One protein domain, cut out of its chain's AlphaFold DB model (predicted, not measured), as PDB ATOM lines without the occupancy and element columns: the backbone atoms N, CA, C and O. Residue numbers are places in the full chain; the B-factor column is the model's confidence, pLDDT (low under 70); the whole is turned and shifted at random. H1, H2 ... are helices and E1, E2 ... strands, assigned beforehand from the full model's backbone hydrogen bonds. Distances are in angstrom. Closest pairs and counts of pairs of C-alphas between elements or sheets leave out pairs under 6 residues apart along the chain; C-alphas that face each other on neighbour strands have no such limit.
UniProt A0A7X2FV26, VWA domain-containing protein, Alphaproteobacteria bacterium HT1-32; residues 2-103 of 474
ATOM      1  N   LEU A   2       1.030  10.382 -58.278       85.69
ATOM      2  CA  LEU A   2       0.419  11.578 -57.664       85.69
ATOM      3  C   LEU A   2       0.467  12.790 -58.606       85.69
ATOM      4  O   LEU A   2      -0.566  13.373 -58.908       85.69
ATOM      5  N   ARG A   3       1.637  13.045 -59.213       88.19
ATOM      6  CA  ARG A   3       1.833  14.125 -60.195       88.19
ATOM      7  C   ARG A   3       0.867  14.062 -61.386       88.19
ATOM      8  O   ARG A   3       0.422  15.098 -61.852       88.19
ATOM      9  N   SER A   4       0.531  12.862 -61.868       82.00
ATOM     10  CA  SER A   4      -0.364  12.675 -63.019       82.00
ATOM     11  C   SER A   4      -1.852  12.713 -62.662       82.00
ATOM     12  O   SER A   4      -2.670  12.865 -63.558       82.00
ATOM     13  N   ARG A   5      -2.219  12.504 -61.388       89.50
ATOM     14  CA  ARG A   5      -3.623  12.379 -60.951       89.50
ATOM     15  C   ARG A   5      -4.106  13.571 -60.132       89.50
ATOM     16  O   ARG A   5      -5.193  14.063 -60.388       89.50
ATOM     17  N   LEU A   6      -3.290  14.031 -59.187       89.00
ATOM     18  CA  LEU A   6      -3.589  15.149 -58.287       89.00
ATOM     19  C   LEU A   6      -2.746  16.398 -58.603       89.00
ATOM     20  O   LEU A   6      -2.965  17.462 -58.036       89.00
ATOM     21  N   GLY A   7      -1.788  16.297 -59.528       90.50
ATOM     22  CA  GLY A   7      -0.945  17.413 -59.959       90.50
ATOM     23  C   GLY A   7       0.398  17.496 -59.232       90.50
ATOM     24  O   GLY A   7       0.662  16.773 -58.267       90.50
ATOM     25  N   ALA A   8       1.273  18.366 -59.744       88.12
ATOM     26  CA  ALA A   8       2.632  18.563 -59.238       88.12
ATOM     27  C   ALA A   8       2.639  18.913 -57.749       88.12
ATOM     28  O   ALA A   8       3.285  18.208 -56.985       88.12
ATOM     29  N   ASP A   9       1.810  19.869 -57.332       88.81
ATOM     30  CA  ASP A   9       1.748  20.366 -55.954       88.81
ATOM     31  C   ASP A   9       1.451  19.292 -54.894       88.81
ATOM     32  O   ASP A   9       1.831  19.458 -53.740       88.81
ATOM     33  N   HIS A  10       0.765  18.200 -55.249       93.06
ATOM     34  CA  HIS A  10       0.515  17.081 -54.330       93.06
ATOM     35  C   HIS A  10       1.693  16.106 -54.268       93.06
ATOM     36  O   HIS A  10       1.973  15.538 -53.220       93.06
ATOM     37  N   ALA A  11       2.380  15.888 -55.391       90.12
ATOM     38  CA  ALA A  11       3.561  15.027 -55.429       90.12
ATOM     39  C   ALA A  11       4.776  15.704 -54.785       90.12
ATOM     40  O   ALA A  11       5.562  15.052 -54.110       90.12
ATOM     41  N   ASP A  12       4.888  17.010 -55.000       93.06
ATOM     42  CA  ASP A  12       5.957  17.880 -54.524       93.06
ATOM     43  C   ASP A  12       5.908  18.097 -53.006       93.06
ATOM     44  O   ASP A  12       6.905  18.500 -52.417       93.06
ATOM     45  N   LEU A  13       4.798  17.730 -52.357       93.75
ATOM     46  CA  LEU A  13       4.679  17.692 -50.903       93.75
ATOM     47  C   LEU A  13       5.646  16.686 -50.254       93.75
ATOM     48  O   LEU A  13       6.000  16.862 -49.096       93.75
ATOM     49  N   PHE A  14       6.086  15.642 -50.958       93.50
ATOM     50  CA  PHE A  14       6.926  14.587 -50.385       93.50
ATOM     51  C   PHE A  14       8.390  14.757 -50.795       93.50
ATOM     52  O   PHE A  14       8.726  14.667 -51.979       93.50
ATOM     53  N   ALA A  15       9.283  14.948 -49.819       93.31
ATOM     54  CA  ALA A  15      10.719  14.970 -50.080       93.31
ATOM     55  C   ALA A  15      11.193  13.586 -50.537       93.31
ATOM     56  O   ALA A  15      10.738  12.559 -50.031       93.31
ATOM     57  N   ARG A  16      12.139  13.541 -51.474       91.75
ATOM     58  CA  ARG A  16      12.774  12.288 -51.890       91.75
ATOM     59  C   ARG A  16      13.873  11.916 -50.894       91.75
ATOM     60  O   ARG A  16      14.794  12.717 -50.731       91.75
ATOM     61  N   PRO A  17      13.800  10.739 -50.248       90.19
ATOM     62  CA  PRO A  17      14.892  10.249 -49.427       90.19
ATOM     63  C   PRO A  17      16.031   9.741 -50.317       90.19
ATOM     64  O   PRO A  17      15.806   8.952 -51.235       90.19
ATOM     65  N   GLU A  18      17.255  10.145 -50.007       87.12
ATOM     66  CA  GLU A  18      18.485   9.621 -50.591       87.12
ATOM     67  C   GLU A  18      19.367   9.086 -49.467       87.12
ATOM     68  O   GLU A  18      19.536   9.719 -48.426       87.12
ATOM     69  N   ARG A  19      19.895   7.876 -49.632       84.50
ATOM     70  CA  ARG A  19      20.674   7.221 -48.581       84.50
ATOM     71  C   ARG A  19      22.097   7.781 -48.568       84.50
ATOM     72  O   ARG A  19      22.758   7.808 -49.601       84.50
ATOM     73  N   LYS A  20      22.583   8.166 -47.391       85.44
ATOM     74  CA  LYS A  20      23.977   8.545 -47.150       85.44
ATOM     75  C   LYS A  20      24.874   7.322 -46.965       85.44
ATOM     76  O   LYS A  20      24.425   6.235 -46.597       85.44
ATOM     77  N   SER A  21      26.174   7.538 -47.146       71.12
ATOM     78  CA  SER A  21      27.228   6.536 -46.952       71.12
ATOM     79  C   SER A  21      27.350   6.025 -45.509       71.12
ATOM     80  O   SER A  21      27.804   4.903 -45.299       71.12
ATOM     81  N   ASP A  22      26.907   6.804 -44.519       80.38
ATOM     82  CA  ASP A  22      26.854   6.418 -43.101       80.38
ATOM     83  C   ASP A  22      25.619   5.566 -42.738       80.38
ATOM     84  O   ASP A  22      25.459   5.151 -41.591       80.38
ATOM     85  N   GLY A  23      24.749   5.279 -43.713       73.94
ATOM     86  CA  GLY A  23      23.494   4.559 -43.515       73.94
ATOM     87  C   GLY A  23      22.310   5.445 -43.118       73.94
ATOM     88  O   GLY A  23      21.202   4.918 -43.004       73.94
ATOM     89  N   GLY A  24      22.513   6.757 -42.949       76.75
ATOM     90  CA  GLY A  24      21.445   7.740 -42.774       76.75
ATOM     91  C   GLY A  24      20.716   8.065 -44.081       76.75
ATOM     92  O   GLY A  24      21.050   7.552 -45.148       76.75
ATOM     93  N   PHE A  25      19.719   8.944 -44.007       82.81
ATOM     94  CA  PHE A  25      19.015   9.477 -45.176       82.81
ATOM     95  C   PHE A  25      19.089  11.002 -45.182       82.81
ATOM     96  O   PHE A  25      18.898  11.633 -44.140       82.81
ATOM     97  N   ASP A  26      19.346  11.570 -46.354       88.44
ATOM     98  CA  ASP A  26      19.108  12.973 -46.670       88.44
ATOM     99  C   ASP A  26      17.784  13.099 -47.424       88.44
ATOM    100  O   ASP A  26      17.343  12.170 -48.102       88.44
ATOM    101  N   TRP A  27      17.124  14.245 -47.293       90.88
ATOM    102  CA  TRP A  27      15.798  14.471 -47.858       90.88
ATOM    103  C   TRP A  27      15.824  15.681 -48.783       90.88
ATOM    104  O   TRP A  27      16.186  16.778 -48.366       90.88
ATOM    105  N   TYR A  28      15.403  15.484 -50.032       92.56
ATOM    106  CA  TYR A  28      15.483  16.505 -51.073       92.56
ATOM    107  C   TYR A  28      14.100  16.893 -51.596       92.56
ATOM    108  O   TYR A  28      13.316  16.042 -52.025       92.56
ATOM    109  N   ALA A  29      13.811  18.195 -51.624       94.12
ATOM    110  CA  ALA A  29      12.663  18.728 -52.352       94.12
ATOM    111  C   ALA A  29      12.879  18.614 -53.873       94.12
ATOM    112  O   ALA A  29      14.001  18.469 -54.363       94.12
ATOM    113  N   ALA A  30      11.799  18.689 -54.652       88.31
ATOM    114  CA  ALA A  30      11.889  18.663 -56.115       88.31
ATOM    115  C   ALA A  30      12.387  19.993 -56.726       88.31
ATOM    116  O   ALA A  30      12.556  20.084 -57.941       88.31
ATOM    117  N   TRP A  31      12.620  21.016 -55.900       92.69
ATOM    118  CA  TRP A  31      13.101  22.341 -56.290       92.69
ATOM    119  C   TRP A  31      14.134  22.862 -55.288       92.69
ATOM    120  O   TRP A  31      14.262  22.355 -54.174       92.69
ATOM    121  N   THR A  32      14.866  23.898 -55.694       91.25
ATOM    122  CA  THR A  32      15.862  24.580 -54.861       91.25
ATOM    123  C   THR A  32      15.240  25.799 -54.185       91.25
ATOM    124  O   THR A  32      14.440  26.513 -54.788       91.25
ATOM    125  N   GLY A  33      15.627  26.059 -52.942       92.50
ATOM    126  CA  GLY A  33      15.207  27.236 -52.194       92.50
ATOM    127  C   GLY A  33      15.846  27.264 -50.814       92.50
ATOM    128  O   GLY A  33      16.486  26.298 -50.403       92.50
ATOM    129  N   GLU A  34      15.668  28.378 -50.112       93.44
ATOM    130  CA  GLU A  34      16.040  28.484 -48.702       93.44
ATOM    131  C   GLU A  34      15.222  27.493 -47.869       93.44
ATOM    132  O   GLU A  34      14.025  27.332 -48.119       93.44
ATOM    133  N   VAL A  35      15.887  26.803 -46.939       94.50
ATOM    134  CA  VAL A  35      15.295  25.741 -46.121       94.50
ATOM    135  C   VAL A  35      15.043  26.269 -44.716       94.50
ATOM    136  O   VAL A  35      15.983  26.646 -44.020       94.50
ATOM    137  N   GLU A  36      13.787  26.230 -44.285       93.25
ATOM    138  CA  GLU A  36      13.367  26.616 -42.939       93.25
ATOM    139  C   GLU A  36      12.482  25.514 -42.334       93.25
ATOM    140  O   GLU A  36      11.576  25.022 -43.011       93.25
ATOM    141  N   PRO A  37      12.701  25.084 -41.080       92.06
ATOM    142  CA  PRO A  37      11.774  24.172 -40.419       92.06
ATOM    143  C   PRO A  37      10.412  24.851 -40.232       92.06
ATOM    144  O   PRO A  37      10.334  25.967 -39.721       92.06
ATOM    145  N   LEU A  38       9.317  24.163 -40.577       90.12
ATOM    146  CA  LEU A  38       7.966  24.731 -40.461       90.12
ATOM    147  C   LEU A  38       7.624  25.113 -39.009       90.12
ATOM    148  O   LEU A  38       6.905  26.079 -38.764       90.12
ATOM    149  N   SER A  39       8.183  24.387 -38.039       86.88
ATOM    150  CA  SER A  39       8.043  24.677 -36.610       86.88
ATOM    151  C   SER A  39       8.680  26.007 -36.182       86.88
ATOM    152  O   SER A  39       8.245  26.570 -35.175       86.88
ATOM    153  N   GLY A  40       9.664  26.510 -36.941       87.12
ATOM    154  CA  GLY A  40      10.356  27.781 -36.711       87.12
ATOM    155  C   GLY A  40       9.660  29.008 -37.311       87.12
ATOM    156  O   GLY A  40       9.957  30.125 -36.889       87.12
ATOM    157  N   ALA A  41       8.706  28.806 -38.225       87.62
ATOM    158  CA  ALA A  41       7.977  29.888 -38.875       87.62
ATOM    159  C   ALA A  41       7.044  30.636 -37.900       87.62
ATOM    160  O   ALA A  41       6.581  30.095 -36.888       87.62
ATOM    161  N   ALA A  42       6.706  31.888 -38.233       90.19
ATOM    162  CA  ALA A  42       5.748  32.684 -37.461       90.19
ATOM    163  C   ALA A  42       4.402  31.936 -37.299       90.19
ATOM    164  O   ALA A  42       3.957  31.301 -38.257       90.19
ATOM    165  N   PRO A  43       3.709  32.029 -36.142       86.44
ATOM    166  CA  PRO A  43       2.537  31.194 -35.849       86.44
ATOM    167  C   PRO A  43       1.433  31.229 -36.913       86.44
ATOM    168  O   PRO A  43       0.842  30.195 -37.211       86.44
ATOM    169  N   GLU A  44       1.181  32.397 -37.509       85.75
ATOM    170  CA  GLU A  44       0.180  32.581 -38.568       85.75
ATOM    171  C   GLU A  44       0.594  31.904 -39.885       85.75
ATOM    172  O   GLU A  44      -0.201  31.199 -40.506       85.75
ATOM    173  N   VAL A  45       1.862  32.064 -40.280       87.31
ATOM    174  CA  VAL A  45       2.443  31.441 -41.482       87.31
ATOM    175  C   VAL A  45       2.458  29.923 -41.328       87.31
ATOM    176  O   VAL A  45       2.023  29.198 -42.224       87.31
ATOM    177  N   ARG A  46       2.878  29.440 -40.153       88.31
ATOM    178  CA  ARG A  46       2.870  28.021 -39.810       88.31
ATOM    179  C   ARG A  46       1.468  27.427 -39.913       88.31
ATOM    180  O   ARG A  46       1.293  26.445 -40.626       88.31
ATOM    181  N   ALA A  47       0.472  28.052 -39.283       84.50
ATOM    182  CA  ALA A  47      -0.912  27.577 -39.325       84.50
ATOM    183  C   ALA A  47      -1.462  27.506 -40.762       84.50
ATOM    184  O   ALA A  47      -2.132  26.538 -41.123       84.50
ATOM    185  N   SER A  48      -1.137  28.492 -41.607       87.12
ATOM    186  CA  SER A  48      -1.530  28.479 -43.021       87.12
ATOM    187  C   SER A  48      -0.914  27.305 -43.788       87.12
ATOM    188  O   SER A  48      -1.599  26.668 -44.590       87.12
ATOM    189  N   HIS A  49       0.368  27.009 -43.571       92.50
ATOM    190  CA  HIS A  49       1.035  25.891 -44.236       92.50
ATOM    191  C   HIS A  49       0.574  24.535 -43.697       92.50
ATOM    192  O   HIS A  49       0.352  23.630 -44.496       92.50
ATOM    193  N   GLU A  50       0.360  24.392 -42.388       88.75
ATOM    194  CA  GLU A  50      -0.202  23.174 -41.788       88.75
ATOM    195  C   GLU A  50      -1.598  22.866 -42.346       88.75
ATOM    196  O   GLU A  50      -1.878  21.721 -42.702       88.75
ATOM    197  N   ALA A  51      -2.449  23.886 -42.509       86.38
ATOM    198  CA  ALA A  51      -3.754  23.730 -43.146       86.38
ATOM    199  C   ALA A  51      -3.630  23.282 -44.614       86.38
ATOM    200  O   ALA A  51      -4.319  22.350 -45.032       86.38
ATOM    201  N   ALA A  52      -2.714  23.886 -45.379       89.38
ATOM    202  CA  ALA A  52      -2.467  23.505 -46.772       89.38
ATOM    203  C   ALA A  52      -1.902  22.078 -46.909       89.38
ATOM    204  O   ALA A  52      -2.235  21.362 -47.854       89.38
ATOM    205  N   ILE A  53      -1.052  21.646 -45.972       92.12
ATOM    206  CA  ILE A  53      -0.550  20.269 -45.906       92.12
ATOM    207  C   ILE A  53      -1.708  19.311 -45.610       92.12
ATOM    208  O   ILE A  53      -1.871  18.321 -46.326       92.12
ATOM    209  N   ALA A  54      -2.528  19.608 -44.598       88.44
ATOM    210  CA  ALA A  54      -3.663  18.773 -44.210       88.44
ATOM    211  C   ALA A  54      -4.655  18.578 -45.368       88.44
ATOM    212  O   ALA A  54      -5.052  17.448 -45.652       88.44
ATOM    213  N   GLU A  55      -4.984  19.651 -46.093       91.12
ATOM    214  CA  GLU A  55      -5.840  19.602 -47.285       91.12
ATOM    215  C   GLU A  55      -5.280  18.648 -48.353       91.12
ATOM    216  O   GLU A  55      -5.993  17.778 -48.862       91.12
ATOM    217  N   LYS A  56      -3.983  18.763 -48.665       92.44
ATOM    218  CA  LYS A  56      -3.325  17.911 -49.668       92.44
ATOM    219  C   LYS A  56      -3.275  16.448 -49.238       92.44
ATOM    220  O   LYS A  56      -3.497  15.566 -50.068       92.44
ATOM    221  N   LEU A  57      -2.992  16.176 -47.963       91.88
ATOM    222  CA  LEU A  57      -2.975  14.812 -47.429       91.88
ATOM    223  C   LEU A  57      -4.369  14.176 -47.477       91.88
ATOM    224  O   LEU A  57      -4.488  13.021 -47.882       91.88
ATOM    225  N   GLU A  58      -5.427  14.924 -47.161       90.81
ATOM    226  CA  GLU A  58      -6.809  14.445 -47.302       90.81
ATOM    227  C   GLU A  58      -7.186  14.160 -48.760       90.81
ATOM    228  O   GLU A  58      -7.785  13.123 -49.053       90.81
ATOM    229  N   ALA A  59      -6.776  15.010 -49.706       92.50
ATOM    230  CA  ALA A  59      -6.982  14.744 -51.130       92.50
ATOM    231  C   ALA A  59      -6.314  13.428 -51.576       92.50
ATOM    232  O   ALA A  59      -6.898  12.657 -52.342       92.50
ATOM    233  N   ILE A  60      -5.119  13.132 -51.055       93.56
ATOM    234  CA  ILE A  60      -4.405  11.879 -51.331       93.56
ATOM    235  C   ILE A  60      -5.124  10.676 -50.710       93.56
ATOM    236  O   ILE A  60      -5.283   9.664 -51.392       93.56
ATOM    237  N   ARG A  61      -5.607  10.780 -49.466       92.25
ATOM    238  CA  ARG A  61      -6.379   9.710 -48.801       92.25
ATOM    239  C   ARG A  61      -7.709   9.438 -49.499       92.25
ATOM    240  O   ARG A  61      -8.112   8.289 -49.653       92.25
ATOM    241  N   ASN A  62      -8.390  10.474 -49.984       94.12
ATOM    242  CA  ASN A  62      -9.596  10.322 -50.806       94.12
ATOM    243  C   ASN A  62      -9.301   9.558 -52.094       94.12
ATOM    244  O   ASN A  62     -10.020   8.622 -52.439       94.12
ATOM    245  N   PHE A  63      -8.210   9.921 -52.766       93.44
ATOM    246  CA  PHE A  63      -7.764   9.207 -53.950       93.44
ATOM    247  C   PHE A  63      -7.389   7.753 -53.630       93.44
ATOM    248  O   PHE A  63      -7.745   6.859 -54.392       93.44
ATOM    249  N   ALA A  64      -6.735   7.488 -52.495       92.31
ATOM    250  CA  ALA A  64      -6.432   6.134 -52.038       92.31
ATOM    251  C   ALA A  64      -7.710   5.296 -51.860       92.31
ATOM    252  O   ALA A  64      -7.795   4.203 -52.417       92.31
ATOM    253  N   ARG A  65      -8.738   5.836 -51.190       93.75
ATOM    254  CA  ARG A  65     -10.049   5.178 -51.037       93.75
ATOM    255  C   ARG A  65     -10.700   4.848 -52.381       93.75
ATOM    256  O   ARG A  65     -11.116   3.715 -52.590       93.75
ATOM    257  N   GLU A  66     -10.677   5.783 -53.330       93.06
ATOM    258  CA  GLU A  66     -11.196   5.548 -54.687       93.06
ATOM    259  C   GLU A  66     -10.458   4.405 -55.409       93.06
ATOM    260  O   GLU A  66     -11.045   3.675 -56.207       93.06
ATOM    261  N   GLN A  67      -9.154   4.241 -55.163       91.88
ATOM    262  CA  GLN A  67      -8.395   3.117 -55.716       91.88
ATOM    263  C   GLN A  67      -8.709   1.805 -54.990       91.88
ATOM    264  O   GLN A  67      -8.798   0.771 -55.651       91.88
ATOM    265  N   ALA A  68      -8.930   1.838 -53.674       90.81
ATOM    266  CA  ALA A  68      -9.308   0.660 -52.900       90.81
ATOM    267  C   ALA A  68     -10.617   0.043 -53.413       90.81
ATOM    268  O   ALA A  68     -10.668  -1.168 -53.643       90.81
ATOM    269  N   ASP A  69     -11.619   0.880 -53.697       91.69
ATOM    270  CA  ASP A  69     -12.936   0.461 -54.202       91.69
ATOM    271  C   ASP A  69     -12.865  -0.252 -55.563       91.69
ATOM    272  O   ASP A  69     -13.736  -1.049 -55.909       91.69
ATOM    273  N   ARG A  70     -11.804  -0.007 -56.344       90.25
ATOM    274  CA  ARG A  70     -11.572  -0.666 -57.641       90.25
ATOM    275  C   ARG A  70     -11.016  -2.089 -57.501       90.25
ATOM    276  O   ARG A  70     -10.997  -2.821 -58.489       90.25
ATOM    277  N   GLY A  71     -10.564  -2.483 -56.306       87.00
ATOM    278  CA  GLY A  71     -10.004  -3.805 -56.027       87.00
ATOM    279  C   GLY A  71      -8.692  -4.107 -56.765       87.00
ATOM    280  O   GLY A  71      -8.130  -3.277 -57.484       87.00
ATOM    281  N   GLY A  72      -8.158  -5.316 -56.557       89.50
ATOM    282  CA  GLY A  72      -6.930  -5.786 -57.208       89.50
ATOM    283  C   GLY A  72      -5.747  -4.825 -57.021       89.50
ATOM    284  O   GLY A  72      -5.415  -4.446 -55.899       89.50
ATOM    285  N   ALA A  73      -5.142  -4.389 -58.129       82.00
ATOM    286  CA  ALA A  73      -4.032  -3.433 -58.123       82.00
ATOM    287  C   ALA A  73      -4.391  -2.073 -57.485       82.00
ATOM    288  O   ALA A  73      -3.512  -1.394 -56.953       82.00
ATOM    289  N   GLY A  74      -5.671  -1.684 -57.508       86.25
ATOM    290  CA  GLY A  74      -6.155  -0.468 -56.857       86.25
ATOM    291  C   GLY A  74      -6.054  -0.538 -55.332       86.25
ATOM    292  O   GLY A  74      -5.643   0.433 -54.703       86.25
ATOM    293  N   SER A  75      -6.309  -1.709 -54.740       87.69
ATOM    294  CA  SER A  75      -6.168  -1.926 -53.295       87.69
ATOM    295  C   SER A  75      -4.707  -1.867 -52.839       87.69
ATOM    296  O   SER A  75      -4.402  -1.205 -51.850       87.69
ATOM    297  N   THR A  76      -3.779  -2.459 -53.600       85.50
ATOM    298  CA  THR A  76      -2.338  -2.349 -53.306       85.50
ATOM    299  C   THR A  76      -1.859  -0.901 -53.368       85.50
ATOM    300  O   THR A  76      -1.102  -0.446 -52.514       85.50
ATOM    301  N   LEU A  77      -2.317  -0.152 -54.369       86.62
ATOM    302  CA  LEU A  77      -1.993   1.261 -54.491       86.62
ATOM    303  C   LEU A  77      -2.583   2.093 -53.344       86.62
ATOM    304  O   LEU A  77      -1.901   2.984 -52.839       86.62
ATOM    305  N   ALA A  78      -3.823   1.813 -52.944       89.62
ATOM    306  CA  ALA A  78      -4.454   2.470 -51.808       89.62
ATOM    307  C   ALA A  78      -3.619   2.291 -50.537       89.62
ATOM    308  O   ALA A  78      -3.305   3.272 -49.873       89.62
ATOM    309  N   GLU A  79      -3.146   1.069 -50.274       87.38
ATOM    310  CA  GLU A  79      -2.290   0.780 -49.120       87.38
ATOM    311  C   GLU A  79      -0.966   1.565 -49.163       87.38
ATOM    312  O   GLU A  79      -0.518   2.103 -48.149       87.38
ATOM    313  N   MET A  80      -0.339   1.676 -50.338       87.62
ATOM    314  CA  MET A  80       0.883   2.472 -50.501       87.62
ATOM    315  C   MET A  80       0.641   3.963 -50.234       87.62
ATOM    316  O   MET A  80       1.471   4.612 -49.598       87.62
ATOM    317  N   LEU A  81      -0.474   4.510 -50.724       89.94
ATOM    318  CA  LEU A  81      -0.837   5.914 -50.529       89.94
ATOM    319  C   LEU A  81      -1.192   6.203 -49.069       89.94
ATOM    320  O   LEU A  81      -0.712   7.194 -48.524       89.94
ATOM    321  N   ASP A  82      -1.941   5.317 -48.417       86.62
ATOM    322  CA  ASP A  82      -2.264   5.447 -46.998       86.62
ATOM    323  C   ASP A  82      -0.993   5.490 -46.156       86.62
ATOM    324  O   ASP A  82      -0.828   6.408 -45.351       86.62
ATOM    325  N   ARG A  83      -0.042   4.578 -46.400       84.38
ATOM    326  CA  ARG A  83       1.271   4.597 -45.734       84.38
ATOM    327  C   ARG A  83       2.048   5.876 -46.032       84.38
ATOM    328  O   ARG A  83       2.612   6.460 -45.116       84.38
ATOM    329  N   ALA A  84       2.063   6.345 -47.280       85.19
ATOM    330  CA  ALA A  84       2.771   7.571 -47.650       85.19
ATOM    331  C   ALA A  84       2.215   8.819 -46.943       85.19
ATOM    332  O   ALA A  84       2.969   9.745 -46.663       85.19
ATOM    333  N   THR A  85       0.918   8.840 -46.611       86.94
ATOM    334  CA  THR A  85       0.301   9.941 -45.845       86.94
ATOM    335  C   THR A  85       0.512   9.852 -44.331       86.94
ATOM    336  O   THR A  85      -0.034  10.682 -43.598       86.94
ATOM    337  N   GLN A  86       1.283   8.869 -43.857       78.62
ATOM    338  CA  GLN A  86       1.719   8.771 -42.466       78.62
ATOM    339  C   GLN A  86       3.076   9.446 -42.296       78.62
ATOM    340  O   GLN A  86       4.002   9.233 -43.085       78.62
ATOM    341  N   MET A  87       3.188  10.251 -41.244       67.56
ATOM    342  CA  MET A  87       4.424  10.911 -40.844       67.56
ATOM    343  C   MET A  87       4.793  10.540 -39.419       67.56
ATOM    344  O   MET A  87       3.917  10.304 -38.586       67.56
ATOM    345  N   ALA A  88       6.092  10.543 -39.134       56.16
ATOM    346  CA  ALA A  88       6.591  10.275 -37.796       56.16
ATOM    347  C   ALA A  88       6.243  11.416 -36.821       56.16
ATOM    348  O   ALA A  88       5.739  11.144 -35.730       56.16
ATOM    349  N   ARG A  89       6.479  12.687 -37.192       63.97
ATOM    350  CA  ARG A  89       6.212  13.874 -36.354       63.97
ATOM    351  C   ARG A  89       5.768  15.077 -37.198       63.97
ATOM    352  O   ARG A  89       6.131  15.197 -38.361       63.97
ATOM    353  N   THR A  90       5.031  16.023 -36.605       68.06
ATOM    354  CA  THR A  90       4.719  17.319 -37.255       68.06
ATOM    355  C   THR A  90       5.967  18.181 -37.471       68.06
ATOM    356  O   THR A  90       5.987  19.022 -38.363       68.06
ATOM    357  N   ASP A  91       7.017  17.939 -36.679       76.19
ATOM    358  CA  ASP A  91       8.315  18.617 -36.771       76.19
ATOM    359  C   ASP A  91       9.116  18.214 -38.027       76.19
ATOM    360  O   ASP A  91      10.098  18.871 -38.360       76.19
ATOM    361  N   ASP A  92       8.686  17.172 -38.751       84.12
ATOM    362  CA  ASP A  92       9.355  16.660 -39.956       84.12
ATOM    363  C   ASP A  92       8.916  17.390 -41.245       84.12
ATOM    364  O   ASP A  92       9.172  16.924 -42.361       84.12
ATOM    365  N   ALA A  93       8.252  18.542 -41.111       90.19
ATOM    366  CA  ALA A  93       7.870  19.415 -42.217       90.19
ATOM    367  C   ALA A  93       8.788  20.641 -42.330       90.19
ATOM    368  O   ALA A  93       9.104  21.314 -41.346       90.19
ATOM    369  N   TYR A  94       9.166  20.967 -43.563       93.62
ATOM    370  CA  TYR A  94      10.068  22.066 -43.897       93.62
ATOM    371  C   TYR A  94       9.455  22.948 -44.979       93.62
ATOM    372  O   TYR A  94       8.675  22.487 -45.810       93.62
ATOM    373  N   LEU A  95       9.833  24.219 -44.995       94.12
ATOM    374  CA  LEU A  95       9.599  25.135 -46.098       94.12
ATOM    375  C   LEU A  95      10.869  25.195 -46.944       94.12
ATOM    376  O   LEU A  95      11.937  25.515 -46.434       94.12
ATOM    377  N   VAL A  96      10.753  24.898 -48.237       95.19
ATOM    378  CA  VAL A  96      11.838  25.078 -49.211       95.19
ATOM    379  C   VAL A  96      11.393  26.142 -50.199       95.19
ATOM    380  O   VAL A  96      10.421  25.942 -50.928       95.19
ATOM    381  N   GLY A  97      12.039  27.308 -50.196       92.00
ATOM    382  CA  GLY A  97      11.613  28.447 -51.023       92.00
ATOM    383  C   GLY A  97      10.149  28.851 -50.783       92.00
ATOM    384  O   GLY A  97       9.429  29.145 -51.736       92.00
ATOM    385  N   GLY A  98       9.691  28.785 -49.525       90.62
ATOM    386  CA  GLY A  98       8.323  29.134 -49.111       90.62
ATOM    387  C   GLY A  98       7.245  28.079 -49.399       90.62
ATOM    388  O   GLY A  98       6.062  28.341 -49.185       90.62
ATOM    389  N   LYS A  99       7.613  26.889 -49.887       93.25
ATOM    390  CA  LYS A  99       6.678  25.784 -50.158       93.25
ATOM    391  C   LYS A  99       6.885  24.626 -49.176       93.25
ATOM    392  O   LYS A  99       8.038  24.261 -48.950       93.25
ATOM    393  N   PRO A 100       5.810  24.025 -48.630       93.56
ATOM    394  CA  PRO A 100       5.935  22.938 -47.670       93.56
ATOM    395  C   PRO A 100       6.397  21.636 -48.328       93.56
ATOM    396  O   PRO A 100       5.914  21.262 -49.398       93.56
ATOM    397  N   VAL A 101       7.289  20.928 -47.643       94.38
ATOM    398  CA  VAL A 101       7.758  19.587 -47.980       94.38
ATOM    399  C   VAL A 101       7.825  18.732 -46.713       94.38
ATOM    400  O   VAL A 101       8.251  19.192 -45.652       94.38
ATOM    401  N   LEU A 102       7.387  17.484 -46.818       92.81
ATOM    402  CA  LEU A 102       7.370  16.498 -45.747       92.81
ATOM    403  C   LEU A 102       8.588  15.594 -45.882       92.81
ATOM    404  O   LEU A 102       8.866  15.066 -46.962       92.81
ATOM    405  N   THR A 103       9.285  15.392 -44.775       90.56
ATOM    406  CA  THR A 103      10.363  14.410 -44.621       90.56
ATOM    407  C   THR A 103       9.888  13.280 -43.707       90.56
ATOM    408  O   THR A 103       8.824  13.388 -43.100       90.56
TER     409      THR A 103
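What this domain is: This is residues 2 to 103 of the 474 residues of the protein "VWA domain-containing protein" of Alphaproteobacteria bacterium HT1-32 (UniProt A0A7X2FV26). One long helix, H3, makes the longest axis, and H4 folds back along its last part as a helical hairpin. A small three-stranded sheet of E3, E4 and E5 sits beside the earlier part of H3, the short helices H1 and H2 lie close to H3 farther along, and the hairpin E1 and E2 points away from H3. The printed part has 102 residues with four named helices and five named strands, in the order H1 H2 E1 E2 E3 H3 H4 E4 E5; both sheets, E3 - E4 - E5 and E1 - E2, are antiparallel, and the class is mixed, helices and strands. The whole is compact, with a radius of gyration of the C-alphas of 14.7 A and spans of 42 by 38 by 23 A.

How they stand to each other: H1, residues 2 to 5, and H2, residues 8 to 11, touch only at the corner by their tight link, the closest C-alphas being those of Arg 3 and Ala 11, 5.1 A apart. E1, residues 16 to 19, and E2, residues 25 to 28, form an antiparallel hairpin at 148 degrees, with N 18 and O 26 at 2.8 A. E3, residues 35 to 37, is an edge strand antiparallel to E4, residues 93 to 96, with N 36 and O 95 at 2.9 A. E4 and E5, residues 99 to 102, form a hairpin, with N 101 and O 94 at 2.8 A. H3, residues 43 to 68, only grazes this sheet, with its residues 46 to 53; the closest C-alphas of H3 and E5 are those of His 49 and Pro 100, 6.7 A apart. H2 is close to H3 but not clearly touching it, the closest C-alphas being those of His 10 and Lys 56, 6.1 A apart. With its residues 60 to 68 alone, H3 touches H4, residues 73 to 84, at a shallow tilt of 19 degrees, opposite ways; the closest C-alphas are those of Ala 68 and Ser 75, 4.1 A apart. E1 and H3 are apart, as are E2 and H3. In H3 and H4 every O i to N i+4 pair is within hydrogen-bond range; H1 and H2 are too short for such a pair, and each has its 1 O i to N i+3 pair within range.

Where its parts are: H1 begins at C-alpha 2, (0.419, 11.578, -57.664). H3 runs 36.9 A from C-alpha 43 at (2.537, 31.194, -35.849), and H4 runs 16.6 A. E1 is 10.0 A long, E2 and E4 are 9.8 A each, and E5 is 10.3 A, ending at C-alpha 102, (7.370, 16.498, -45.747).

The domain as a whole: The two C-alphas farthest apart, those of Ala 42 and Gly 72, are 45.1 A apart. The printed part has no cut and no long link. Its mean pLDDT is 88.0; residues 87 to 90, between H4 and E4, are under 70.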